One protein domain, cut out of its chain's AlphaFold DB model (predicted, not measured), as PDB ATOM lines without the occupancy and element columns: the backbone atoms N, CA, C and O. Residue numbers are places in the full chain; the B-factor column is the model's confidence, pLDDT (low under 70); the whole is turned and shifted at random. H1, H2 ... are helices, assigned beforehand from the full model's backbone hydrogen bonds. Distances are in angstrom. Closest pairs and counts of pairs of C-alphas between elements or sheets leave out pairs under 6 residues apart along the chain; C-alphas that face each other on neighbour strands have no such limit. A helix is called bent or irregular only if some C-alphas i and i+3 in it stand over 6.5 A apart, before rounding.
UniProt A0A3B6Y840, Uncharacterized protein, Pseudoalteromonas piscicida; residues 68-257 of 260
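This is residues 68 to 257 of the 260 residues of an uncharacterized protein of Pseudoalteromonas piscicida (UniProt A0A3B6Y840). The model is a body of helices laid out from end to end, with the H5 and H6 hairpin in the middle, H4 packed on one side of it and H9 on the other; these four make a bundle. The hairpin of H1 and H2 makes one end next to H4, and H10 packs on H9 at the other end; H3 packs on H1, H4 and H5, and the short H7 and H8 make a corner near H9. The printed part has 190 residues with ten named helices, H1 to H10 in order, and no named strand; the class is all helix. It is compact, with a radius of gyration of the C-alphas of 17.6 A, and spans 55 by 39 by 27 A.

From the first residue on, H1, residues 79 to 93, and H2, residues 99 to 111, form a helical hairpin, opposite ways at a shallow tilt of 11 degrees; their closest C-alphas, of Ser 93 and Ser 99, are 5.1 A apart. H3, residues 114 to 125, touches H1 with residues 115 to 119 alone, about perpendicular at 78 degrees, closest at the C-alphas of Leu 83 and Met 116, 6.4 A apart. H4, residues 127 to 154, has a kink of 122 degrees near residue 134 and is irregular: C-alphas 133 and 136 are 9.5 A apart. H4 touches H3 at a steep tilt of 62 degrees, opposite ways, with the C-alphas of Ser 123 and Ala 130 closest at 4.7 A. H4, the hub, also touches H1, H2, H5, residues 159 to 177, and H6, residues 186 to 199. Its residues 142 to 150 alone touch H6, the same way at a shallow tilt of 13 degrees; the closest C-alphas, of Asp 150 and Ala 196, are 5.9 A apart. H5 and H6 form a hairpin at a shallow tilt of 34.9 degrees, only just short of steep, with the C-alphas of Thr 165 and Leu 193 closest at 5.5 A. H9, residues 225 to 239, touches H6 the same way, closest at the C-alphas of Tyr 195 and Gln 234, 5.9 A apart. H9 also touches H7, residues 203 to 208, with the C-alphas of Ile 207 and Ile 239 closest at 6.3 A. H8, residues 210 to 216, touches no helix but is near H5, H6, H7, H9 and H10, residues 245 to 255. H9 and H10 form a hairpin at a steep tilt of 44 degrees; their closest C-alphas, of Ile 239 and Thr 248, are 6.0 A apart. H4 and H9 are apart. Every O i to N i+4 pair is within hydrogen-bond range in H1, H3, H5, H6, H7, H8, H9 and H10; in H2 it is 8 of 9, and in H4 19 of 24.

H1 begins at C-alpha 79 (410.854, 303.142, 360.551) and is 21.4 A long; H2 is 18.2 A and H3 16.6 A. H4 measures 25.6 A from first to last C-alpha, and H5, 26.8 A, begins at C-alpha 159 (397.312, 305.880, 376.834). H6 is 19.9 A, H9 20.5 A and H10 15.3 A; H7 and H8 have six and seven residues. H10 ends at C-alpha 255 (382.183, 291.259, 387.444).

The two C-alphas farthest apart, of Leu 76 and Asp 246, are 57.6 A apart. The printed part has no cut, and no link is long; those from H5 to H6 and from H8 to H9 are short, with 8 residues each, and the others are tight. The mean pLDDT of the printed part is 94.4, and no printed residue is under 70.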
ATOM      1  N   LYS A  68     427.211 291.591 365.159       95.75
ATOM      2  CA  LYS A  68     426.270 290.647 364.539       95.75
ATOM      3  C   LYS A  68     425.131 291.347 363.797       95.75
ATOM      4  O   LYS A  68     424.743 290.899 362.723       95.75
ATOM      5  N   LEU A  69     424.579 292.397 364.391       95.81
ATOM      6  CA  LEU A  69     423.446 293.159 363.884       95.81
ATOM      7  C   LEU A  69     423.596 294.624 364.327       95.81
ATOM      8  O   LEU A  69     423.173 294.963 365.435       95.81
ATOM      9  N   PRO A  70     424.228 295.494 363.522       94.12
ATOM     10  CA  PRO A  70     424.393 296.904 363.870       94.12
ATOM     11  C   PRO A  70     423.037 297.619 363.972       94.12
ATOM     12  O   PRO A  70     422.047 297.175 363.393       94.12
ATOM     13  N   LYS A  71     422.988 298.745 364.701       93.06
ATOM     14  CA  LYS A  71     421.796 299.610 364.712       93.06
ATOM     15  C   LYS A  71     421.482 300.066 363.282       93.06
ATOM     16  O   LYS A  71     422.388 300.397 362.516       93.06
ATOM     17  N   ALA A  72     420.199 300.099 362.940       93.31
ATOM     18  CA  ALA A  72     419.744 300.600 361.651       93.31
ATOM     19  C   ALA A  72     420.015 302.110 361.532       93.31
ATOM     20  O   ALA A  72     419.703 302.868 362.451       93.31
ATOM     21  N   ASP A  73     420.571 302.549 360.399       91.06
ATOM     22  CA  ASP A  73     420.839 303.968 360.143       91.06
ATOM     23  C   ASP A  73     419.513 304.737 359.971       91.06
ATOM     24  O   ASP A  73     418.781 304.465 359.012       91.06
ATOM     25  N   PRO A  74     419.203 305.728 360.834       88.06
ATOM     26  CA  PRO A  74     417.972 306.509 360.743       88.06
ATOM     27  C   PRO A  74     417.765 307.247 359.415       88.06
ATOM     28  O   PRO A  74     416.634 307.608 359.099       88.06
ATOM     29  N   LYS A  75     418.834 307.497 358.646       90.38
ATOM     30  CA  LYS A  75     418.776 308.194 357.352       90.38
ATOM     31  C   LYS A  75     418.500 307.267 356.173       90.38
ATOM     32  O   LYS A  75     418.109 307.751 355.115       90.38
ATOM     33  N   LEU A  76     418.754 305.970 356.333       91.31
ATOM     34  CA  LEU A  76     418.701 304.991 355.243       91.31
ATOM     35  C   LEU A  76     417.595 303.953 355.444       91.31
ATOM     36  O   LEU A  76     417.031 303.468 354.466       91.31
ATOM     37  N   ALA A  77     417.290 303.601 356.692       93.25
ATOM     38  CA  ALA A  77     416.306 302.584 357.024       93.25
ATOM     39  C   ALA A  77     414.913 303.188 357.229       93.25
ATOM     40  O   ALA A  77     414.757 304.253 357.831       93.25
ATOM     41  N   THR A  78     413.883 302.468 356.775       94.44
ATOM     42  CA  THR A  78     412.502 302.838 357.097       94.44
ATOM     43  C   THR A  78     412.239 302.643 358.594       94.44
ATOM     44  O   THR A  78     412.945 301.876 359.258       94.44
ATOM     45  N   PRO A  79     411.225 303.314 359.153       94.44
ATOM     46  CA  PRO A  79     410.854 303.142 360.551       94.44
ATOM     47  C   PRO A  79     410.558 301.691 360.953       94.44
ATOM     48  O   PRO A  79     411.008 301.249 362.001       94.44
ATOM     49  N   GLU A  80     409.903 300.921 360.089       95.12
ATOM     50  CA  GLU A  80     409.594 299.504 360.305       95.12
ATOM     51  C   GLU A  80     410.876 298.665 360.388       95.12
ATOM     52  O   GLU A  80     411.024 297.839 361.286       95.12
ATOM     53  N   VAL A  81     411.847 298.929 359.502       95.56
ATOM     54  CA  VAL A  81     413.164 298.275 359.542       95.56
ATOM     55  C   VAL A  81     413.917 298.652 360.816       95.56
ATOM     56  O   VAL A  81     414.541 297.789 361.430       95.56
ATOM     57  N   ARG A  82     413.853 299.919 361.242       95.19
ATOM     58  CA  ARG A  82     414.489 300.378 362.488       95.19
ATOM     59  C   ARG A  82     413.885 299.694 363.712       95.19
ATOM     60  O   ARG A  82     414.646 299.207 364.546       95.19
ATOM     61  N   LEU A  83     412.555 299.622 363.788       96.31
ATOM     62  CA  LEU A  83     411.835 298.951 364.867       96.31
ATOM     63  C   LEU A  83     412.211 297.466 364.929       96.31
ATOM     64  O   LEU A  83     412.656 296.987 365.971       96.31
ATOM     65  N   LEU A  84     412.113 296.758 363.799       97.06
ATOM     66  CA  LEU A  84     412.462 295.340 363.723       97.06
ATOM     67  C   LEU A  84     413.930 295.101 364.102       97.06
ATOM     68  O   LEU A  84     414.212 294.212 364.897       97.06
ATOM     69  N   THR A  85     414.856 295.923 363.600       96.69
ATOM     70  CA  THR A  85     416.286 295.800 363.929       96.69
ATOM     71  C   THR A  85     416.522 295.953 365.431       96.69
ATOM     72  O   THR A  85     417.259 295.162 366.016       96.69
ATOM     73  N   ALA A  86     415.892 296.938 366.079       96.19
ATOM     74  CA  ALA A  86     415.996 297.109 367.527       96.19
ATOM     75  C   ALA A  86     415.443 295.881 368.273       96.19
ATOM     76  O   ALA A  86     416.080 295.359 369.189       96.19
ATOM     77  N   PHE A  87     414.296 295.353 367.841       97.19
ATOM     78  CA  PHE A  87     413.668 294.176 368.446       97.19
ATOM     79  C   PHE A  87     414.517 292.908 368.288       97.19
ATOM     80  O   PHE A  87     414.712 292.162 369.250       97.19
ATOM     81  N   GLU A  88     415.112 292.688 367.117       97.31
ATOM     82  CA  GLU A  88     416.050 291.588 366.879       97.31
ATOM     83  C   GLU A  88     417.321 291.734 367.724       97.31
ATOM     84  O   GLU A  88     417.801 290.755 368.301       97.31
ATOM     85  N   ARG A  89     417.853 292.953 367.871       96.38
ATOM     86  CA  ARG A  89     418.993 293.227 368.763       96.38
ATOM     87  C   ARG A  89     418.657 292.908 370.217       96.38
ATOM     88  O   ARG A  89     419.454 292.259 370.896       96.38
ATOM     89  N   MET A  90     417.472 293.290 370.686       95.12
ATOM     90  CA  MET A  90     417.001 292.940 372.026       95.12
ATOM     91  C   MET A  90     416.859 291.426 372.196       95.12
ATOM     92  O   MET A  90     417.358 290.877 373.180       95.12
ATOM     93  N   GLN A  91     416.292 290.726 371.213       95.12
ATOM     94  CA  GLN A  91     416.201 289.264 371.209       95.12
ATOM     95  C   GLN A  91     417.577 288.589 371.284       95.12
ATOM     96  O   GLN A  91     417.746 287.608 372.006       95.12
ATOM     97  N   LEU A  92     418.586 289.130 370.593       94.50
ATOM     98  CA  LEU A  92     419.965 288.628 370.646       94.50
ATOM     99  C   LEU A  92     420.625 288.786 372.019       94.50
ATOM    100  O   LEU A  92     421.615 288.101 372.298       94.50
ATOM    101  N   SER A  93     420.111 289.682 372.860       92.62
ATOM    102  CA  SER A  93     420.599 289.870 374.223       92.62
ATOM    103  C   SER A  93     419.955 288.908 375.228       92.62
ATOM    104  O   SER A  93     420.554 288.639 376.264       92.62
ATOM    105  N   VAL A  94     418.775 288.346 374.936       88.38
ATOM    106  CA  VAL A  94     418.035 287.479 375.870       88.38
ATOM    107  C   VAL A  94     418.897 286.301 376.339       88.38
ATOM    108  O   VAL A  94     419.549 285.620 375.550       88.38
ATOM    109  N   GLY A  95     418.904 286.062 377.653       86.19
ATOM    110  CA  GLY A  95     419.684 284.991 378.282       86.19
ATOM    111  C   GLY A  95     421.166 285.315 378.492       86.19
ATOM    112  O   GLY A  95     421.878 284.519 379.106       86.19
ATOM    113  N   LYS A  96     421.643 286.481 378.038       87.44
ATOM    114  CA  LYS A  96     423.006 286.951 378.303       87.44
ATOM    115  C   LYS A  96     423.085 287.719 379.623       87.44
ATOM    116  O   LYS A  96     422.106 288.320 380.083       87.44
ATOM    117  N   PHE A  97     424.272 287.693 380.229       79.81
ATOM    118  CA  PHE A  97     424.576 288.475 381.425       79.81
ATOM    119  C   PHE A  97     424.363 289.971 381.137       79.81
ATOM    120  O   PHE A  97     424.789 290.459 380.096       79.81
ATOM    121  N   ASN A  98     423.652 290.651 382.039       78.38
ATOM    122  CA  ASN A  98     423.197 292.044 381.938       78.38
ATOM    123  C   ASN A  98     422.342 292.436 380.708       78.38
ATOM    124  O   ASN A  98     422.242 293.602 380.330       78.38
ATOM    125  N   SER A  99     421.642 291.469 380.114       86.25
ATOM    126  CA  SER A  99     420.680 291.715 379.028       86.25
ATOM    127  C   SER A  99     419.584 292.730 379.367       86.25
ATOM    128  O   SER A  99     419.152 293.474 378.494       86.25
ATOM    129  N   ALA A 100     419.164 292.815 380.632       86.56
ATOM    130  CA  ALA A 100     418.150 293.773 381.069       86.56
ATOM    131  C   ALA A 100     418.576 295.233 380.835       86.56
ATOM    132  O   ALA A 100     417.774 296.019 380.336       86.56
ATOM    133  N   SER A 101     419.834 295.574 381.141       86.56
ATOM    134  CA  SER A 101     420.368 296.922 380.921       86.56
ATOM    135  C   SER A 101     420.421 297.261 379.432       86.56
ATOM    136  O   SER A 101     419.947 298.317 379.026       86.56
ATOM    137  N   PHE A 102     420.913 296.330 378.607       90.94
ATOM    138  CA  PHE A 102     420.957 296.501 377.152       90.94
ATOM    139  C   PHE A 102     419.560 296.707 376.550       90.94
ATOM    140  O   PHE A 102     419.352 297.611 375.748       90.94
ATOM    141  N   ILE A 103     418.587 295.886 376.953       91.12
ATOM    142  CA  ILE A 103     417.209 296.008 376.466       91.12
ATOM    143  C   ILE A 103     416.597 297.344 376.889       91.12
ATOM    144  O   ILE A 103     415.904 297.967 376.093       91.12
ATOM    145  N   SER A 104     416.851 297.787 378.122       88.94
ATOM    146  CA  SER A 104     416.377 299.089 378.589       88.94
ATOM    147  C   SER A 104     416.934 300.223 377.724       88.94
ATOM    148  O   SER A 104     416.164 301.073 377.294       88.94
ATOM    149  N   GLU A 105     418.226 300.195 377.388       89.50
ATOM    150  CA  GLU A 105     418.846 301.192 376.503       89.50
ATOM    151  C   GLU A 105     418.233 301.185 375.092       89.50
ATOM    152  O   GLU A 105     417.847 302.236 374.588       89.50
ATOM    153  N   GLU A 106     418.074 300.011 374.470       91.56
ATOM    154  CA  GLU A 106     417.437 299.909 373.146       91.56
ATOM    155  C   GLU A 106     415.969 300.373 373.174       91.56
ATOM    156  O   GLU A 106     415.508 300.996 372.221       91.56
ATOM    157  N   MET A 107     415.235 300.115 374.262       92.88
ATOM    158  CA  MET A 107     413.855 300.583 374.426       92.88
ATOM    159  C   MET A 107     413.773 302.101 374.572       92.88
ATOM    160  O   MET A 107     412.905 302.718 373.960       92.88
ATOM    161  N   GLN A 108     414.683 302.720 375.328       91.50
ATOM    162  CA  GLN A 108     414.702 304.174 375.504       91.50
ATOM    163  C   GLN A 108     414.850 304.919 374.171       91.50
ATOM    164  O   GLN A 108     414.175 305.927 373.965       91.50
ATOM    165  N   ASP A 109     415.642 304.399 373.231       87.94
ATOM    166  CA  ASP A 109     415.756 304.987 371.888       87.94
ATOM    167  C   ASP A 109     414.420 304.969 371.118       87.94
ATOM    168  O   ASP A 109     414.150 305.867 370.317       87.94
ATOM    169  N   LEU A 110     413.578 303.955 371.345       94.00
ATOM    170  CA  LEU A 110     412.287 303.790 370.670       94.00
ATOM    171  C   LEU A 110     411.167 304.603 371.327       94.00
ATOM    172  O   LEU A 110     410.308 305.124 370.619       94.00
ATOM    173  N   LEU A 111     411.182 304.727 372.658       93.25
ATOM    174  CA  LEU A 111     410.142 305.422 373.430       93.25
ATOM    175  C   LEU A 111     409.980 306.896 373.035       93.25
ATOM    176  O   LEU A 111     408.880 307.432 373.095       93.25
ATOM    177  N   HIS A 112     411.059 307.538 372.587       86.06
ATOM    178  CA  HIS A 112     411.057 308.951 372.195       86.06
ATOM    179  C   HIS A 112     410.684 309.184 370.718       86.06
ATOM    180  O   HIS A 112     410.667 310.328 370.260       86.06
ATOM    181  N   ASP A 113     410.399 308.128 369.953       91.88
ATOM    182  CA  ASP A 113     410.022 308.212 368.541       91.88
ATOM    183  C   ASP A 113     408.541 307.840 368.383       91.88
ATOM    184  O   ASP A 113     408.171 306.668 368.295       91.88
ATOM    185  N   ALA A 114     407.671 308.855 368.315       93.12
ATOM    186  CA  ALA A 114     406.220 308.673 368.193       93.12
ATOM    187  C   ALA A 114     405.822 307.781 367.002       93.12
ATOM    188  O   ALA A 114     404.806 307.087 367.049       93.12
ATOM    189  N   LYS A 115     406.637 307.750 365.938       94.69
ATOM    190  CA  LYS A 115     406.384 306.879 364.790       94.69
ATOM    191  C   LYS A 115     406.639 305.407 365.122       94.69
ATOM    192  O   LYS A 115     405.930 304.552 364.602       94.69
ATOM    193  N   MET A 116     407.607 305.107 365.987       95.38
ATOM    194  CA  MET A 116     407.863 303.741 366.463       95.38
ATOM    195  C   MET A 116     406.724 303.239 367.345       95.38
ATOM    196  O   MET A 116     406.309 302.094 367.187       95.38
ATOM    197  N   ILE A 117     406.185 304.102 368.212       96.94
ATOM    198  CA  ILE A 117     405.012 303.782 369.036       96.94
ATOM    199  C   ILE A 117     403.807 303.449 368.154       96.94
ATOM    200  O   ILE A 117     403.148 302.434 368.370       96.94
ATOM    201  N   GLU A 118     403.557 304.246 367.114       96.06
ATOM    202  CA  GLU A 118     402.430 304.005 366.212       96.06
ATOM    203  C   GLU A 118     402.588 302.706 365.408       96.06
ATOM    204  O   GLU A 118     401.651 301.916 365.313       96.06
ATOM    205  N   ILE A 119     403.787 302.418 364.890       96.06
ATOM    206  CA  ILE A 119     404.054 301.148 364.193       96.06
ATOM    207  C   ILE A 119     403.906 299.962 365.153       96.06
ATOM    208  O   ILE A 119     403.341 298.933 364.777       96.06
ATOM    209  N   ALA A 120     404.375 300.099 366.396       97.00
ATOM    210  CA  ALA A 120     404.222 299.071 367.415       97.00
ATOM    211  C   ALA A 120     402.741 298.789 367.705       97.00
ATOM    212  O   ALA A 120     402.334 297.628 367.654       97.00
ATOM    213  N   LYS A 121     401.917 299.825 367.905       97.19
ATOM    214  CA  LYS A 121     400.461 299.679 368.044       97.19
ATOM    215  C   LYS A 121     399.840 298.999 366.826       97.19
ATOM    216  O   LYS A 121     399.131 298.006 366.980       97.19
ATOM    217  N   GLN A 122     400.142 299.476 365.617       95.88
ATOM    218  CA  GLN A 122     399.565 298.926 364.388       95.88
ATOM    219  C   GLN A 122     399.903 297.440 364.215       95.88
ATOM    220  O   GLN A 122     399.043 296.658 363.821       95.88
ATOM    221  N   SER A 123     401.126 297.030 364.567       95.50
ATOM    222  CA  SER A 123     401.551 295.626 364.502       95.50
ATOM    223  C   SER A 123     400.782 294.701 365.459       95.50
ATOM    224  O   SER A 123     400.679 293.494 365.224       95.50
ATOM    225  N   LEU A 124     400.225 295.262 366.538       96.88
ATOM    226  CA  LEU A 124     399.374 294.546 367.481       96.88
ATOM    227  C   LEU A 124     397.938 294.498 366.980       96.88
ATOM    228  O   LEU A 124     397.339 293.429 366.948       96.88
ATOM    229  N   VAL A 125     397.388 295.626 366.551       94.94
ATOM    230  CA  VAL A 125     395.965 295.744 366.213       94.94
ATOM    231  C   VAL A 125     395.637 295.031 364.902       94.94
ATOM    232  O   VAL A 125     394.667 294.277 364.843       94.94
ATOM    233  N   ASP A 126     396.484 295.185 363.887       93.56
ATOM    234  CA  ASP A 126     396.266 294.658 362.543       93.56
ATOM    235  C   ASP A 126     397.245 293.514 362.239       93.56
ATOM    236  O   ASP A 126     398.412 293.713 361.890       93.56
ATOM    237  N   TYR A 127     396.753 292.284 362.405       92.56
ATOM    238  CA  TYR A 127     397.543 291.077 362.169       92.56
ATOM    239  C   TYR A 127     398.000 290.949 360.710       92.56
ATOM    240  O   TYR A 127     399.155 290.603 360.465       92.56
ATOM    241  N   GLU A 128     397.128 291.262 359.749       92.50
ATOM    242  CA  GLU A 128     397.449 291.157 358.322       92.50
ATOM    243  C   GLU A 128     398.526 292.170 357.935       92.50
ATOM    244  O   GLU A 128     399.466 291.848 357.202       92.50
ATOM    245  N   HIS A 129     398.441 293.388 358.477       90.06
ATOM    246  CA  HIS A 129     399.503 294.372 358.338       90.06
ATOM    247  C   HIS A 129     400.815 293.872 358.947       90.06
ATOM    248  O   HIS A 129     401.858 293.987 358.306       90.06
ATOM    249  N   ALA A 130     400.788 293.297 360.152       93.56
ATOM    250  CA  ALA A 130     401.992 292.778 360.795       93.56
ATOM    251  C   ALA A 130     402.655 291.664 359.968       93.56
ATOM    252  O   ALA A 130     403.872 291.687 359.779       93.56
ATOM    253  N   GLU A 131     401.875 290.725 359.426       95.00
ATOM    254  CA  GLU A 131     402.388 289.678 358.535       95.00
ATOM    255  C   GLU A 131     402.961 290.254 357.240       95.00
ATOM    256  O   GLU A 131     404.050 289.867 356.816       95.00
ATOM    257  N   LYS A 132     402.271 291.215 356.624       94.81
ATOM    258  CA  LYS A 132     402.734 291.850 355.386       94.81
ATOM    259  C   LYS A 132     404.021 292.652 355.586       94.81
ATOM    260  O   LYS A 132     404.880 292.647 354.706       94.81
ATOM    261  N   THR A 133     404.137 293.360 356.706       94.94
ATOM    262  CA  THR A 133     405.252 294.275 356.987       94.94
ATOM    263  C   THR A 133     406.473 293.539 357.535       94.94
ATOM    264  O   THR A 133     407.595 293.845 357.138       94.94
ATOM    265  N   PHE A 134     406.275 292.561 358.424       96.00
ATOM    266  CA  PHE A 134     407.362 291.911 359.166       96.00
ATOM    267  C   PHE A 134     407.562 290.430 358.818       96.00
ATOM    268  O   PHE A 134     408.532 289.824 359.277       96.00
ATOM    269  N   GLY A 135     406.685 289.835 358.005       95.06
ATOM    270  CA  GLY A 135     406.804 288.448 357.560       95.06
ATOM    271  C   GLY A 135     406.907 287.477 358.735       95.06
ATOM    272  O   GLY A 135     406.126 287.535 359.681       95.06
ATOM    273  N   GLU A 136     407.916 286.608 358.705       94.50
ATOM    274  CA  GLU A 136     408.165 285.613 359.759       94.50
ATOM    275  C   GLU A 136     408.453 286.238 361.135       94.50
ATOM    276  O   GLU A 136     408.209 285.603 362.163       94.50
ATOM    277  N   GLN A 137     408.905 287.497 361.175       96.56
ATOM    278  CA  GLN A 137     409.241 288.197 362.416       96.56
ATOM    279  C   GLN A 137     408.049 288.885 363.086       96.56
ATOM    280  O   GLN A 137     408.205 289.464 364.159       96.56
ATOM    281  N   GLN A 138     406.844 288.792 362.520       95.62
ATOM    282  CA  GLN A 138     405.626 289.377 363.097       95.62
ATOM    283  C   GLN A 138     405.417 289.034 364.581       95.62
ATOM    284  O   GLN A 138     404.967 289.881 365.350       95.62
ATOM    285  N   ALA A 139     405.779 287.820 365.010       95.38
ATOM    286  CA  ALA A 139     405.523 287.371 366.378       95.38
ATOM    287  C   ALA A 139     406.492 288.036 367.355       95.38
ATOM    288  O   ALA A 139     406.091 288.489 368.423       95.38
ATOM    289  N   LEU A 140     407.761 288.134 366.950       95.75
ATOM    290  CA  LEU A 140     408.781 288.877 367.677       95.75
ATOM    291  C   LEU A 140     408.361 290.340 367.830       95.75
ATOM    292  O   LEU A 140     408.449 290.893 368.924       95.75
ATOM    293  N   VAL A 141     407.885 290.936 366.733       97.00
ATOM    294  CA  VAL A 141     407.451 292.330 366.722       97.00
ATOM    295  C   VAL A 141     406.321 292.549 367.709       97.00
ATOM    296  O   VAL A 141     406.464 293.411 368.563       97.00
ATOM    297  N   ARG A 142     405.272 291.720 367.699       97.06
ATOM    298  CA  ARG A 142     404.178 291.863 368.669       97.06
ATOM    299  C   ARG A 142     404.650 291.772 370.118       97.06
ATOM    300  O   ARG A 142     404.339 292.661 370.902       97.06
ATOM    301  N   VAL A 143     405.466 290.777 370.466       95.81
ATOM    302  CA  VAL A 143     405.984 290.625 371.840       95.81
ATOM    303  C   VAL A 143     406.742 291.876 372.296       95.81
ATOM    304  O   VAL A 143     406.501 292.400 373.387       95.81
ATOM    305  N   PHE A 144     407.653 292.389 371.466       97.06
ATOM    306  CA  PHE A 144     408.427 293.576 371.822       97.06
ATOM    307  C   PHE A 144     407.632 294.880 371.698       97.06
ATOM    308  O   PHE A 144     407.940 295.826 372.418       97.06
ATOM    309  N   SER A 145     406.583 294.928 370.878       98.12
ATOM    310  CA  SER A 145     405.631 296.038 370.836       98.12
ATOM    311  C   SER A 145     404.828 296.138 372.126       98.12
ATOM    312  O   SER A 145     404.732 297.233 372.667       98.12
ATOM    313  N   ILE A 146     404.334 295.023 372.679       98.38
ATOM    314  CA  ILE A 146     403.672 295.025 373.998       98.38
ATOM    315  C   ILE A 146     404.640 295.553 375.055       98.38
ATOM    316  O   ILE A 146     404.298 296.450 375.821       98.38
ATOM    317  N   ARG A 147     405.883 295.057 375.048       97.06
ATOM    318  CA  ARG A 147     406.919 295.523 375.975       97.06
ATOM    319  C   ARG A 147     407.232 297.012 375.815       97.06
ATOM    320  O   ARG A 147     407.425 297.689 376.815       97.06
ATOM    321  N   LEU A 148     407.287 297.524 374.586       98.00
ATOM    322  CA  LEU A 148     407.525 298.942 374.323       98.00
ATOM    323  C   LEU A 148     406.388 299.810 374.882       98.00
ATOM    324  O   LEU A 148     406.659 300.820 375.524       98.00
ATOM    325  N   LEU A 149     405.131 299.399 374.685       98.25
ATOM    326  CA  LEU A 149     403.969 300.111 375.225       98.25
ATOM    327  C   LEU A 149     403.897 300.031 376.760       98.25
ATOM    328  O   LEU A 149     403.533 301.015 377.399       98.25
ATOM    329  N   ASP A 150     404.290 298.904 377.357       97.81
ATOM    330  CA  ASP A 150     404.415 298.743 378.813       97.81
ATOM    331  C   ASP A 150     405.495 299.668 379.402       97.81
ATOM    332  O   ASP A 150     405.262 300.365 380.388       97.81
ATOM    333  N   GLU A 151     406.668 299.758 378.772       96.56
ATOM    334  CA  GLU A 151     407.711 300.699 379.205       96.56
ATOM    335  C   GLU A 151     407.281 302.167 379.031       96.56
ATOM    336  O   GLU A 151     407.582 302.993 379.894       96.56
ATOM    337  N   LEU A 152     406.517 302.492 377.981       96.69
ATOM    338  CA  LEU A 152     405.938 303.828 377.803       96.69
ATOM    339  C   LEU A 152     404.928 304.159 378.911       96.69
ATOM    340  O   LEU A 152     404.945 305.253 379.477       96.69
ATOM    341  N   ALA A 153     404.102 303.184 379.293       96.88
ATOM    342  CA  ALA A 153     403.165 303.330 380.397       96.88
ATOM    343  C   ALA A 153     403.880 303.567 381.736       96.88
ATOM    344  O   ALA A 153     403.495 304.461 382.492       96.88
ATOM    345  N   LYS A 154     404.971 302.835 382.005       95.00
ATOM    346  CA  LYS A 154     405.826 303.045 383.189       95.00
ATOM    347  C   LYS A 154     406.517 304.408 383.192       95.00
ATOM    348  O   LYS A 154     406.799 304.933 384.267       95.00
ATOM    349  N   ALA A 155     406.766 304.988 382.017       93.88
ATOM    350  CA  ALA A 155     407.282 306.348 381.873       93.88
ATOM    351  C   ALA A 155     406.217 307.441 382.104       93.88
ATOM    352  O   ALA A 155     406.545 308.625 382.071       93.88
ATOM    353  N   GLY A 156     404.962 307.064 382.382       95.19
ATOM    354  CA  GLY A 156     403.867 307.986 382.692       95.19
ATOM    355  C   GLY A 156     402.886 308.217 381.542       95.19
ATOM    356  O   GLY A 156     401.964 309.017 381.693       95.19
ATOM    357  N   GLU A 157     403.034 307.504 380.422       95.94
ATOM    358  CA  GLU A 157     402.175 307.640 379.240       95.94
ATOM    359  C   GLU A 157     401.434 306.325 378.922       95.94
ATOM    360  O   GLU A 157     401.738 305.650 377.940       95.94
ATOM    361  N   PRO A 158     400.434 305.912 379.728       96.44
ATOM    362  CA  PRO A 158     399.764 304.622 379.546       96.44
ATOM    363  C   PRO A 158     398.740 304.595 378.399       96.44
ATOM    364  O   PRO A 158     398.294 303.522 377.999       96.44
ATOM    365  N   GLY A 159     398.360 305.756 377.856       96.62
ATOM    366  CA  GLY A 159     397.312 305.880 376.834       96.62
ATOM    367  C   GLY A 159     397.498 304.947 375.627       96.62
ATOM    368  O   GLY A 159     396.572 304.197 375.317       96.62
ATOM    369  N   PRO A 160     398.680 304.920 374.981       97.19
ATOM    370  CA  PRO A 160     398.965 304.010 373.871       97.19
ATOM    371  C   PRO A 160     398.780 302.524 374.202       97.19
ATOM    372  O   PRO A 160     398.297 301.769 373.358       97.19
ATOM    373  N   LEU A 161     399.135 302.107 375.424       98.25
ATOM    374  CA  LEU A 161     398.945 300.735 375.893       98.25
ATOM    375  C   LEU A 161     397.452 300.410 376.028       98.25
ATOM    376  O   LEU A 161     397.001 299.403 375.489       98.25
ATOM    377  N   TYR A 162     396.671 301.277 376.677       98.31
ATOM    378  CA  TYR A 162     395.228 301.065 376.862       98.31
ATOM    379  C   TYR A 162     394.478 301.031 375.531       98.31
ATOM    380  O   TYR A 162     393.623 300.171 375.311       98.31
ATOM    381  N   GLU A 163     394.834 301.940 374.623       98.00
ATOM    382  CA  GLU A 163     394.250 302.003 373.290       98.00
ATOM    383  C   GLU A 163     394.512 300.708 372.510       98.00
ATOM    384  O   GLU A 163     393.577 300.128 371.954       98.00
ATOM    385  N   ALA A 164     395.756 300.212 372.518       98.25
ATOM    386  CA  ALA A 164     396.107 298.949 371.873       98.25
ATOM    387  C   ALA A 164     395.361 297.761 372.501       98.25
ATOM    388  O   ALA A 164     394.820 296.933 371.769       98.25
ATOM    389  N   THR A 165     395.271 297.698 373.833       98.69
ATOM    390  CA  THR A 165     394.529 296.653 374.558       98.69
ATOM    391  C   THR A 165     393.066 296.601 374.122       98.69
ATOM    392  O   THR A 165     392.587 295.543 373.707       98.69
ATOM    393  N   GLY A 166     392.371 297.743 374.128       98.31
ATOM    394  CA  GLY A 166     390.974 297.818 373.703       98.31
ATOM    395  C   GLY A 166     390.785 297.475 372.222       98.31
ATOM    396  O   GLY A 166     389.905 296.689 371.871       98.31
ATOM    397  N   GLN A 167     391.633 298.006 371.338       98.19
ATOM    398  CA  GLN A 167     391.546 297.740 369.897       98.19
ATOM    399  C   GLN A 167     391.802 296.263 369.562       98.19
ATOM    400  O   GLN A 167     391.064 295.683 368.763       98.19
ATOM    401  N   VAL A 168     392.785 295.623 370.207       98.25
ATOM    402  CA  VAL A 168     393.035 294.182 370.051       98.25
ATOM    403  C   VAL A 168     391.851 293.371 370.580       98.25
ATOM    404  O   VAL A 168     391.387 292.468 369.882       98.25
ATOM    405  N   ALA A 169     391.307 293.709 371.755       98.25
ATOM    406  CA  ALA A 169     390.132 293.031 372.303       98.25
ATOM    407  C   ALA A 169     388.934 293.096 371.343       98.25
ATOM    408  O   ALA A 169     388.323 292.067 371.049       98.25
ATOM    409  N   HIS A 170     388.641 294.277 370.788       97.75
ATOM    410  CA  HIS A 170     387.573 294.460 369.804       97.75
ATOM    411  C   HIS A 170     387.811 293.681 368.509       97.75
ATOM    412  O   HIS A 170     386.885 293.036 368.013       97.75
ATOM    413  N   ALA A 171     389.031 293.711 367.967       96.25
ATOM    414  CA  ALA A 171     389.364 293.007 366.731       96.25
ATOM    415  C   ALA A 171     389.202 291.484 366.882       96.25
ATOM    416  O   ALA A 171     388.591 290.834 366.032       96.25
ATOM    417  N   LEU A 172     389.690 290.914 367.990       97.19
ATOM    418  CA  LEU A 172     389.540 289.484 368.272       97.19
ATOM    419  C   LEU A 172     388.086 289.115 368.581       97.19
ATOM    420  O   LEU A 172     387.605 288.075 368.130       97.19
ATOM    421  N   ASN A 173     387.362 289.979 369.297       97.38
ATOM    422  CA  ASN A 173     385.939 289.796 369.547       97.38
ATOM    423  C   ASN A 173     385.131 289.727 368.244       97.38
ATOM    424  O   ASN A 173     384.327 288.815 368.079       97.38
ATOM    425  N   ALA A 174     385.364 290.657 367.311       96.12
ATOM    426  CA  ALA A 174     384.656 290.700 366.033       96.12
ATOM    427  C   ALA A 174     384.833 289.396 365.236       96.12
ATOM    428  O   ALA A 174     383.849 288.839 364.752       96.12
ATOM    429  N   LYS A 175     386.059 288.860 365.187       95.31
ATOM    430  CA  LYS A 175     386.349 287.559 364.561       95.31
ATOM    431  C   LYS A 175     385.565 286.424 365.211       95.31
ATOM    432  O   LYS A 175     384.871 285.676 364.526       95.31
ATOM    433  N   LEU A 176     385.611 286.329 366.538       96.19
ATOM    434  CA  LEU A 176     384.923 285.265 367.271       96.19
ATOM    435  C   LEU A 176     383.395 285.343 367.125       96.19
ATOM    436  O   LEU A 176     382.744 284.310 366.975       96.19
ATOM    437  N   VAL A 177     382.815 286.548 367.116       95.44
ATOM    438  CA  VAL A 177     381.374 286.756 366.868       95.44
ATOM    439  C   VAL A 177     380.974 286.304 365.460       95.44
ATOM    440  O   VAL A 177     379.897 285.733 365.289       95.44
ATOM    441  N   ASN A 178     381.854 286.479 364.472       95.00
ATOM    442  CA  ASN A 178     381.655 285.988 363.105       95.00
ATOM    443  C   ASN A 178     381.932 284.479 362.942       95.00
ATOM    444  O   ASN A 178     381.793 283.946 361.842       95.00
ATOM    445  N   GLY A 179     382.308 283.773 364.015       93.88
ATOM    446  CA  GLY A 179     382.662 282.353 363.975       93.88
ATOM    447  C   GLY A 179     384.042 282.072 363.372       93.88
ATOM    448  O   GLY A 179     384.338 280.926 363.028       93.88
ATOM    449  N   GLU A 180     384.882 283.096 363.234       95.31
ATOM    450  CA  GLU A 180     386.257 282.969 362.766       95.31
ATOM    451  C   GLU A 180     387.181 282.520 363.905       95.31
ATOM    452  O   GLU A 180     386.954 282.789 365.087       95.31
ATOM    453  N   THR A 181     388.267 281.837 363.546       92.38
ATOM    454  CA  THR A 181     389.317 281.479 364.501       92.38
ATOM    455  C   THR A 181     390.285 282.636 364.681       92.38
ATOM    456  O   THR A 181     390.764 283.196 363.696       92.38
ATOM    457  N   ILE A 182     390.646 282.930 365.925       92.75
ATOM    458  CA  ILE A 182     391.766 283.823 366.232       92.75
ATOM    459  C   ILE A 182     393.085 283.241 365.713       92.75
ATOM    460  O   ILE A 182     393.311 282.028 365.763       92.75
ATOM    461  N   GLU A 183     393.975 284.104 365.230       92.31
ATOM    462  CA  GLU A 183     395.288 283.659 364.784       92.31
ATOM    463  C   GLU A 183     396.135 283.160 365.950       92.31
ATOM    464  O   GLU A 183     395.918 283.466 367.126       92.31
ATOM    465  N   LYS A 184     397.129 282.342 365.609       86.38
ATOM    466  CA  LYS A 184     397.943 281.632 366.585       86.38
ATOM    467  C   LYS A 184     398.577 282.609 367.585       86.38
ATOM    468  O   LYS A 184     399.369 283.462 367.195       86.38
ATOM    469  N   ARG A 185     398.301 282.387 368.875       93.12
ATOM    470  CA  ARG A 185     398.799 283.164 370.028       93.12
ATOM    471  C   ARG A 185     398.272 284.598 370.150       93.12
ATOM    472  O   ARG A 185     398.715 285.303 371.046       93.12
ATOM    473  N   ARG A 186     397.310 285.025 369.327       95.44
ATOM    474  CA  ARG A 186     396.683 286.351 369.473       95.44
ATOM    475  C   ARG A 186     395.899 286.507 370.775       95.44
ATOM    476  O   ARG A 186     395.769 287.614 371.282       95.44
ATOM    477  N   ASP A 187     395.394 285.401 371.312       96.00
ATOM    478  CA  ASP A 187     394.854 285.313 372.668       96.00
ATOM    479  C   ASP A 187     395.897 285.674 373.729       96.00
ATOM    480  O   ASP A 187     395.591 286.446 374.632       96.00
ATOM    481  N   LEU A 188     397.126 285.163 373.589       97.06
ATOM    482  CA  LEU A 188     398.222 285.483 374.504       97.06
ATOM    483  C   LEU A 188     398.679 286.936 374.370       97.06
ATOM    484  O   LEU A 188     398.969 287.563 375.379       97.06
ATOM    485  N   ASP A 189     398.690 287.490 373.155       97.94
ATOM    486  CA  ASP A 189     399.005 288.911 372.966       97.94
ATOM    487  C   ASP A 189     398.006 289.796 373.735       97.94
ATOM    488  O   ASP A 189     398.401 290.753 374.397       97.94
ATOM    489  N   LEU A 190     396.707 289.460 373.692       98.50
ATOM    490  CA  LEU A 190     395.696 290.158 374.490       98.50
ATOM    491  C   LEU A 190     395.877 289.902 375.992       98.50
ATOM    492  O   LEU A 190     395.681 290.814 376.789       98.50
ATOM    493  N   GLU A 191     396.247 288.685 376.387       98.06
ATOM    494  CA  GLU A 191     396.540 288.351 377.782       98.06
ATOM    495  C   GLU A 191     397.656 289.238 378.354       98.06
ATOM    496  O   GLU A 191     397.464 289.868 379.397       98.06
ATOM    497  N   ASP A 192     398.771 289.346 377.631       98.25
ATOM    498  CA  ASP A 192     399.926 290.162 378.004       98.25
ATOM    499  C   ASP A 192     399.585 291.661 378.001       98.25
ATOM    500  O   ASP A 192     399.983 292.389 378.913       98.25
ATOM    501  N   LEU A 193     398.795 292.125 377.024       98.69
ATOM    502  CA  LEU A 193     398.304 293.506 376.957       98.69
ATOM    503  C   LEU A 193     397.417 293.864 378.150       98.69
ATOM    504  O   LEU A 193     397.640 294.889 378.796       98.69
ATOM    505  N   VAL A 194     396.433 293.022 378.478       98.44
ATOM    506  CA  VAL A 194     395.550 293.242 379.631       98.44
ATOM    507  C   VAL A 194     396.361 293.203 380.924       98.44
ATOM    508  O   VAL A 194     396.184 294.072 381.774       98.44
ATOM    509  N   TYR A 195     397.284 292.249 381.066       97.25
ATOM    510  CA  TYR A 195     398.157 292.167 382.235       97.25
ATOM    511  C   TYR A 195     398.994 293.440 382.423       97.25
ATOM    512  O   TYR A 195     398.958 294.044 383.500       97.25
ATOM    513  N   ALA A 196     399.712 293.868 381.379       97.50
ATOM    514  CA  ALA A 196     400.524 295.082 381.405       97.50
ATOM    515  C   ALA A 196     399.663 296.314 381.713       97.50
ATOM    516  O   ALA A 196     400.027 297.140 382.546       97.50
ATOM    517  N   SER A 197     398.475 296.392 381.112       98.12
ATOM    518  CA  SER A 197     397.561 297.514 381.311       98.12
ATOM    519  C   SER A 197     396.955 297.562 382.711       98.12
ATOM    520  O   SER A 197     396.701 298.645 383.208       98.12
ATOM    521  N   ILE A 198     396.707 296.430 383.377       96.94
ATOM    522  CA  ILE A 198     396.245 296.450 384.773       96.94
ATOM    523  C   ILE A 198     397.394 296.851 385.710       96.94
ATOM    524  O   ILE A 198     397.161 297.512 386.720       96.94
ATOM    525  N   ALA A 199     398.633 296.478 385.379       94.38
ATOM    526  CA  ALA A 199     399.810 296.751 386.205       94.38
ATOM    527  C   ALA A 199     400.177 298.244 386.310       94.38
ATOM    528  O   ALA A 199     400.938 298.615 387.204       94.38
ATOM    529  N   THR A 200     399.632 299.100 385.443       96.38
ATOM    530  CA  THR A 200     399.750 300.564 385.552       96.38
ATOM    531  C   THR A 200     398.893 301.137 386.689       96.38
ATOM    532  O   THR A 200     399.149 302.247 387.156       96.38
ATOM    533  N   TYR A 201     397.893 300.386 387.161       95.31
ATOM    534  CA  TYR A 201     397.045 300.746 388.290       95.31
ATOM    535  C   TYR A 201     397.580 300.136 389.587       95.31
ATOM    536  O   TYR A 201     398.155 299.048 389.619       95.31
ATOM    537  N   GLY A 202     397.330 300.804 390.712       92.12
ATOM    538  CA  GLY A 202     397.581 300.200 392.019       92.12
ATOM    539  C   GLY A 202     396.561 299.100 392.332       92.12
ATOM    540  O   GLY A 202     395.366 299.294 392.110       92.12
ATOM    541  N   ASP A 203     396.995 297.998 392.958       92.56
ATOM    542  CA  ASP A 203     396.120 296.871 393.344       92.56
ATOM    543  C   ASP A 203     394.829 297.324 394.061       92.56
ATOM    544  O   ASP A 203     393.759 296.759 393.855       92.56
ATOM    545  N   LYS A 204     394.915 298.365 394.905       92.94
ATOM    546  CA  LYS A 204     393.753 298.926 395.611       92.94
ATOM    547  C   LYS A 204     392.706 299.482 394.645       92.94
ATOM    548  O   LYS A 204     391.526 299.231 394.843       92.94
ATOM    549  N   GLN A 205     393.126 300.209 393.613       94.31
ATOM    550  CA  GLN A 205     392.216 300.776 392.619       94.31
ATOM    551  C   GLN A 205     391.535 299.674 391.805       94.31
ATOM    552  O   GLN A 205     390.328 299.738 391.589       94.31
ATOM    553  N   VAL A 206     392.285 298.632 391.435       94.75
ATOM    554  CA  VAL A 206     391.751 297.453 390.731       94.75
ATOM    555  C   VAL A 206     390.697 296.725 391.572       94.75
ATOM    556  O   VAL A 206     389.725 296.215 391.029       94.75
ATOM    557  N   ILE A 207     390.862 296.678 392.897       93.44
ATOM    558  CA  ILE A 207     389.936 295.990 393.811       93.44
ATOM    559  C   ILE A 207     388.715 296.847 394.162       93.44
ATOM    560  O   ILE A 207     387.612 296.310 394.255       93.44
ATOM    561  N   ASP A 208     388.910 298.146 394.395       94.00
ATOM    562  CA  ASP A 208     387.851 299.046 394.863       94.00
ATOM    563  C   ASP A 208     386.951 299.535 393.714       94.00
ATOM    564  O   ASP A 208     385.759 299.748 393.936       94.00
ATOM    565  N   SER A 209     387.504 299.675 392.501       95.00
ATOM    566  CA  SER A 209     386.796 300.164 391.306       95.00
ATOM    567  C   SER A 209     387.102 299.334 390.039       95.00
ATOM    568  O   SER A 209     387.504 299.905 389.018       95.00
ATOM    569  N   PRO A 210     386.942 297.995 390.065       94.19
ATOM    570  CA  PRO A 210     387.299 297.121 388.947       94.19
ATOM    571  C   PRO A 210     386.558 297.462 387.653       94.19
ATOM    572  O   PRO A 210     387.167 297.429 386.591       94.19
ATOM    573  N   GLU A 211     385.278 297.836 387.720       93.94
ATOM    574  CA  GLU A 211     384.475 298.156 386.536       93.94
ATOM    575  C   GLU A 211     385.020 299.379 385.782       93.94
ATOM    576  O   GLU A 211     385.047 299.385 384.552       93.94
ATOM    577  N   THR A 212     385.514 300.392 386.506       94.62
ATOM    578  CA  THR A 212     386.157 301.567 385.899       94.62
ATOM    579  C   THR A 212     387.434 301.170 385.170       94.62
ATOM    580  O   THR A 212     387.621 301.560 384.021       94.62
ATOM    581  N   VAL A 213     388.285 300.359 385.810       96.62
ATOM    582  CA  VAL A 213     389.526 299.874 385.190       96.62
ATOM    583  C   VAL A 213     389.196 299.036 383.953       96.62
ATOM    584  O   VAL A 213     389.755 299.262 382.890       96.62
ATOM    585  N   MET A 214     388.236 298.114 384.046       96.06
ATOM    586  CA  MET A 214     387.788 297.300 382.911       96.06
ATOM    587  C   MET A 214     387.347 298.169 381.724       96.06
ATOM    588  O   MET A 214     387.772 297.916 380.596       96.06
ATOM    589  N   MET A 215     386.549 299.209 381.976       95.19
ATOM    590  CA  MET A 215     386.077 300.132 380.942       95.19
ATOM    591  C   MET A 215     387.224 300.919 380.290       95.19
ATOM    592  O   MET A 215     387.260 301.030 379.065       95.19
ATOM    593  N   GLU A 216     388.176 301.431 381.074       95.75
ATOM    594  CA  GLU A 216     389.359 302.133 380.544       95.75
ATOM    595  C   GLU A 216     390.239 301.215 379.683       95.75
ATOM    596  O   GLU A 216     390.823 301.661 378.696       95.75
ATOM    597  N   LEU A 217     390.267 299.918 380.002       97.25
ATOM    598  CA  LEU A 217     390.977 298.892 379.237       97.25
ATOM    599  C   LEU A 217     390.152 298.300 378.081       97.25
ATOM    600  O   LEU A 217     390.535 297.275 377.514       97.25
ATOM    601  N   GLY A 218     389.020 298.920 377.731       96.50
ATOM    602  CA  GLY A 218     388.207 298.561 376.568       96.50
ATOM    603  C   GLY A 218     387.397 297.270 376.712       96.50
ATOM    604  O   GLY A 218     387.052 296.662 375.703       96.50
ATOM    605  N   TYR A 219     387.101 296.824 377.936       97.19
ATOM    606  CA  TYR A 219     386.215 295.680 378.165       97.19
ATOM    607  C   TYR A 219     384.737 296.048 377.970       97.19
ATOM    608  O   TYR A 219     384.276 297.081 378.456       97.19
ATOM    609  N   TYR A 220     383.977 295.133 377.357       94.94
ATOM    610  CA  TYR A 220     382.519 295.201 377.247       94.94
ATOM    611  C   TYR A 220     381.867 293.855 377.600       94.94
ATOM    612  O   TYR A 220     382.389 292.782 377.291       94.94
ATOM    613  N   ASP A 221     380.693 293.902 378.236       92.31
ATOM    614  CA  ASP A 221     379.975 292.704 378.699       92.31
ATOM    615  C   ASP A 221     379.394 291.835 377.577       92.31
ATOM    616  O   ASP A 221     379.122 290.647 377.786       92.31
ATOM    617  N   ASP A 222     379.206 292.410 376.392       93.25
ATOM    618  CA  ASP A 222     378.716 291.726 375.197       93.25
ATOM    619  C   ASP A 222     379.824 291.018 374.402       93.25
ATOM    620  O   ASP A 222     379.530 290.327 373.424       93.25
ATOM    621  N   PHE A 223     381.083 291.112 374.847       95.56
ATOM    622  CA  PHE A 223     382.187 290.375 374.249       95.56
ATOM    623  C   PHE A 223     381.966 288.857 374.263       95.56
ATOM    624  O   PHE A 223     381.355 288.265 375.161       95.56
ATOM    625  N   HIS A 224     382.535 288.198 373.257       96.06
ATOM    626  CA  HIS A 224     382.600 286.757 373.148       96.06
ATOM    627  C   HIS A 224     383.214 286.164 374.417       96.06
ATOM    628  O   HIS A 224     384.147 286.714 375.010       96.06
ATOM    629  N   THR A 225     382.696 285.007 374.824       94.31
ATOM    630  CA  THR A 225     383.040 284.369 376.102       94.31
ATOM    631  C   THR A 225     384.550 284.187 376.279       94.31
ATOM    632  O   THR A 225     385.049 284.336 377.390       94.31
ATOM    633  N   ASP A 226     385.287 283.905 375.206       95.12
ATOM    634  CA  ASP A 226     386.737 283.702 375.283       95.12
ATOM    635  C   ASP A 226     387.524 284.998 375.521       95.12
ATOM    636  O   ASP A 226     388.475 284.981 376.296       95.12
ATOM    637  N   ILE A 227     387.076 286.138 374.985       97.06
ATOM    638  CA  ILE A 227     387.668 287.450 375.302       97.06
ATOM    639  C   ILE A 227     387.381 287.814 376.758       97.06
ATOM    640  O   ILE A 227     388.280 288.202 377.502       97.06
ATOM    641  N   ARG A 228     386.140 287.604 377.210       96.31
ATOM    642  CA  ARG A 228     385.751 287.872 378.603       96.31
ATOM    643  C   ARG A 228     386.559 287.041 379.599       96.31
ATOM    644  O   ARG A 228     386.930 287.556 380.649       96.31
ATOM    645  N   LYS A 229     386.873 285.781 379.267       95.75
ATOM    646  CA  LYS A 229     387.742 284.924 380.091       95.75
ATOM    647  C   LYS A 229     389.149 285.495 380.245       95.75
ATOM    648  O   LYS A 229     389.696 285.382 381.335       95.75
ATOM    649  N   ILE A 230     389.726 286.099 379.203       97.25
ATOM    650  CA  ILE A 230     391.066 286.700 379.286       97.25
ATOM    651  C   ILE A 230     391.067 287.820 380.333       97.25
ATOM    652  O   ILE A 230     391.845 287.760 381.283       97.25
ATOM    653  N   TYR A 231     390.124 288.765 380.245       97.69
ATOM    654  CA  TYR A 231     389.974 289.814 381.262       97.69
ATOM    655  C   TYR A 231     389.705 289.227 382.655       97.69
ATOM    656  O   TYR A 231     390.374 289.602 383.617       97.69
ATOM    657  N   ALA A 232     388.787 288.265 382.772       96.19
ATOM    658  CA  ALA A 232     388.463 287.629 384.049       96.19
ATOM    659  C   ALA A 232     389.683 286.971 384.712       96.19
ATOM    660  O   ALA A 232     389.879 287.112 385.921       96.19
ATOM    661  N   ASN A 233     390.518 286.288 383.926       96.06
ATOM    662  CA  ASN A 233     391.735 285.646 384.411       96.06
ATOM    663  C   ASN A 233     392.751 286.680 384.904       96.06
ATOM    664  O   ASN A 233     393.285 286.520 386.002       96.06
ATOM    665  N   GLN A 234     392.978 287.755 384.141       96.31
ATOM    666  CA  GLN A 234     393.951 288.780 384.523       96.31
ATOM    667  C   GLN A 234     393.506 289.568 385.758       96.31
ATOM    668  O   GLN A 234     394.275 289.699 386.712       96.31
ATOM    669  N   PHE A 235     392.242 289.995 385.827       95.31
ATOM    670  CA  PHE A 235     391.701 290.632 387.032       95.31
ATOM    671  C   PHE A 235     391.734 289.686 388.238       95.31
ATOM    672  O   PHE A 235     392.145 290.086 389.328       95.31
ATOM    673  N   GLY A 236     391.372 288.414 388.048       94.00
ATOM    674  CA  GLY A 236     391.452 287.398 389.095       94.00
ATOM    675  C   GLY A 236     392.871 287.221 389.641       94.00
ATOM    676  O   GLY A 236     393.057 287.175 390.857       94.00
ATOM    677  N   ALA A 237     393.881 287.191 388.766       92.62
ATOM    678  CA  ALA A 237     395.282 287.067 389.160       92.62
ATOM    679  C   ALA A 237     395.763 288.243 390.027       92.62
ATOM    680  O   ALA A 237     396.526 288.031 390.971       92.62
ATOM    681  N   ILE A 238     395.305 289.468 389.743       91.25
ATOM    682  CA  ILE A 238     395.636 290.661 390.536       91.25
ATOM    683  C   ILE A 238     394.885 290.670 391.872       91.25
ATOM    684  O   ILE A 238     395.505 290.842 392.921       91.25
ATOM    685  N   ILE A 239     393.574 290.416 391.867       92.00
ATOM    686  CA  ILE A 239     392.742 290.410 393.085       92.00
ATOM    687  C   ILE A 239     393.253 289.368 394.095       92.00
ATOM    688  O   ILE A 239     393.377 289.664 395.289       92.00
ATOM    689  N   ASN A 240     393.656 288.185 393.619       92.81
ATOM    690  CA  ASN A 240     394.181 287.102 394.456       92.81
ATOM    691  C   ASN A 240     395.499 287.456 395.179       92.81
ATOM    692  O   ASN A 240     395.907 286.760 396.105       92.81
ATOM    693  N   ARG A 241     396.182 288.549 394.803       91.00
ATOM    694  CA  ARG A 241     397.362 289.050 395.537       91.00
ATOM    695  C   ARG A 241     396.993 289.675 396.884       91.00
ATOM    696  O   ARG A 241     397.865 289.828 397.740       91.00
ATOM    697  N   LYS A 242     395.734 290.091 397.064       91.56
ATOM    698  CA  LYS A 242     395.249 290.825 398.251       91.56
ATOM    699  C   LYS A 242     394.037 290.186 398.924       91.56
ATOM    700  O   LYS A 242     393.710 290.573 400.045       91.56
ATOM    701  N   LYS A 243     393.357 289.263 398.247       91.69
ATOM    702  CA  LYS A 243     392.143 288.585 398.711       91.69
ATOM    703  C   LYS A 243     392.355 287.080 398.763       91.69
ATOM    704  O   LYS A 243     393.257 286.553 398.121       91.69
ATOM    705  N   SER A 244     391.520 286.387 399.531       94.62
ATOM    706  CA  SER A 244     391.479 284.926 399.492       94.62
ATOM    707  C   SER A 244     390.975 284.417 398.135       94.62
ATOM    708  O   SER A 244     390.361 285.153 397.355       94.62
ATOM    709  N   VAL A 245     391.206 283.132 397.864       92.69
ATOM    710  CA  VAL A 245     390.736 282.477 396.635       92.69
ATOM    711  C   VAL A 245     389.209 282.558 396.521       92.69
ATOM    712  O   VAL A 245     388.701 282.923 395.464       92.69
ATOM    713  N   ASP A 246     388.477 282.300 397.608       94.50
ATOM    714  CA  ASP A 246     387.008 282.334 397.609       94.50
ATOM    715  C   ASP A 246     386.465 283.746 397.346       94.50
ATOM    716  O   ASP A 246     385.566 283.926 396.522       94.50
ATOM    717  N   GLU A 247     387.044 284.765 397.990       92.75
ATOM    718  CA  GLU A 247     386.694 286.166 397.726       92.75
ATOM    719  C   GLU A 247     386.975 286.548 396.270       92.75
ATOM    720  O   GLU A 247     386.139 287.179 395.624       92.75
ATOM    721  N   THR A 248     388.123 286.124 395.734       93.31
ATOM    722  CA  THR A 248     388.501 286.376 394.339       93.31
ATOM    723  C   THR A 248     387.487 285.761 393.379       93.31
ATOM    724  O   THR A 248     387.010 286.442 392.472       93.31
ATOM    725  N   ILE A 249     387.105 284.498 393.598       91.50
ATOM    726  CA  ILE A 249     386.105 283.804 392.779       91.50
ATOM    727  C   ILE A 249     384.778 284.567 392.802       91.50
ATOM    728  O   ILE A 249     384.201 284.806 391.742       91.50
ATOM    729  N   LEU A 250     384.305 284.979 393.980       93.12
ATOM    730  CA  LEU A 250     383.050 285.722 394.112       93.12
ATOM    731  C   LEU A 250     383.099 287.072 393.388       93.12
ATOM    732  O   LEU A 250     382.145 287.427 392.693       93.12
ATOM    733  N   MET A 251     384.204 287.812 393.514       93.06
ATOM    734  CA  MET A 251     384.386 289.098 392.836       93.06
ATOM    735  C   MET A 251     384.421 288.931 391.315       93.06
ATOM    736  O   MET A 251     383.644 289.578 390.618       93.06
ATOM    737  N   VAL A 252     385.244 288.019 390.793       92.94
ATOM    738  CA  VAL A 252     385.338 287.760 389.346       92.94
ATOM    739  C   VAL A 252     384.000 287.264 388.795       92.94
ATOM    740  O   VAL A 252     383.545 287.730 387.754       92.94
ATOM    741  N   GLN A 253     383.297 286.377 389.503       91.06
ATOM    742  CA  GLN A 253     381.964 285.940 389.082       91.06
ATOM    743  C   GLN A 253     380.949 287.080 389.060       91.06
ATOM    744  O   GLN A 253     380.070 287.068 388.205       91.06
ATOM    745  N   LYS A 254     381.034 288.040 389.987       91.25
ATOM    746  CA  LYS A 254     380.155 289.213 389.999       91.25
ATOM    747  C   LYS A 254     380.452 290.141 388.818       91.25
ATOM    748  O   LYS A 254     379.509 290.598 388.185       91.25
ATOM    749  N   LEU A 255     381.730 290.371 388.521       90.75
ATOM    750  CA  LEU A 255     382.183 291.259 387.444       90.75
ATOM    751  C   LEU A 255     381.902 290.689 386.052       90.75
ATOM    752  O   LEU A 255     381.510 291.417 385.153       90.75
ATOM    753  N   PHE A 256     382.073 289.378 385.880       89.69
ATOM    754  CA  PHE A 256     382.009 288.721 384.575       89.69
ATOM    755  C   PHE A 256     380.822 287.752 384.445       89.69
ATOM    756  O   PHE A 256     380.784 286.921 383.530       89.69
ATOM    757  N   LYS A 257     379.798 287.832 385.302       80.25
ATOM    758  CA  LYS A 257     378.507 287.192 384.996       80.25
ATOM    759  C   LYS A 257     377.743 288.059 384.012       80.25
ATOM    760  O   LYS A 257     377.584 289.251 384.224       80.25
TER     761      LYS A 257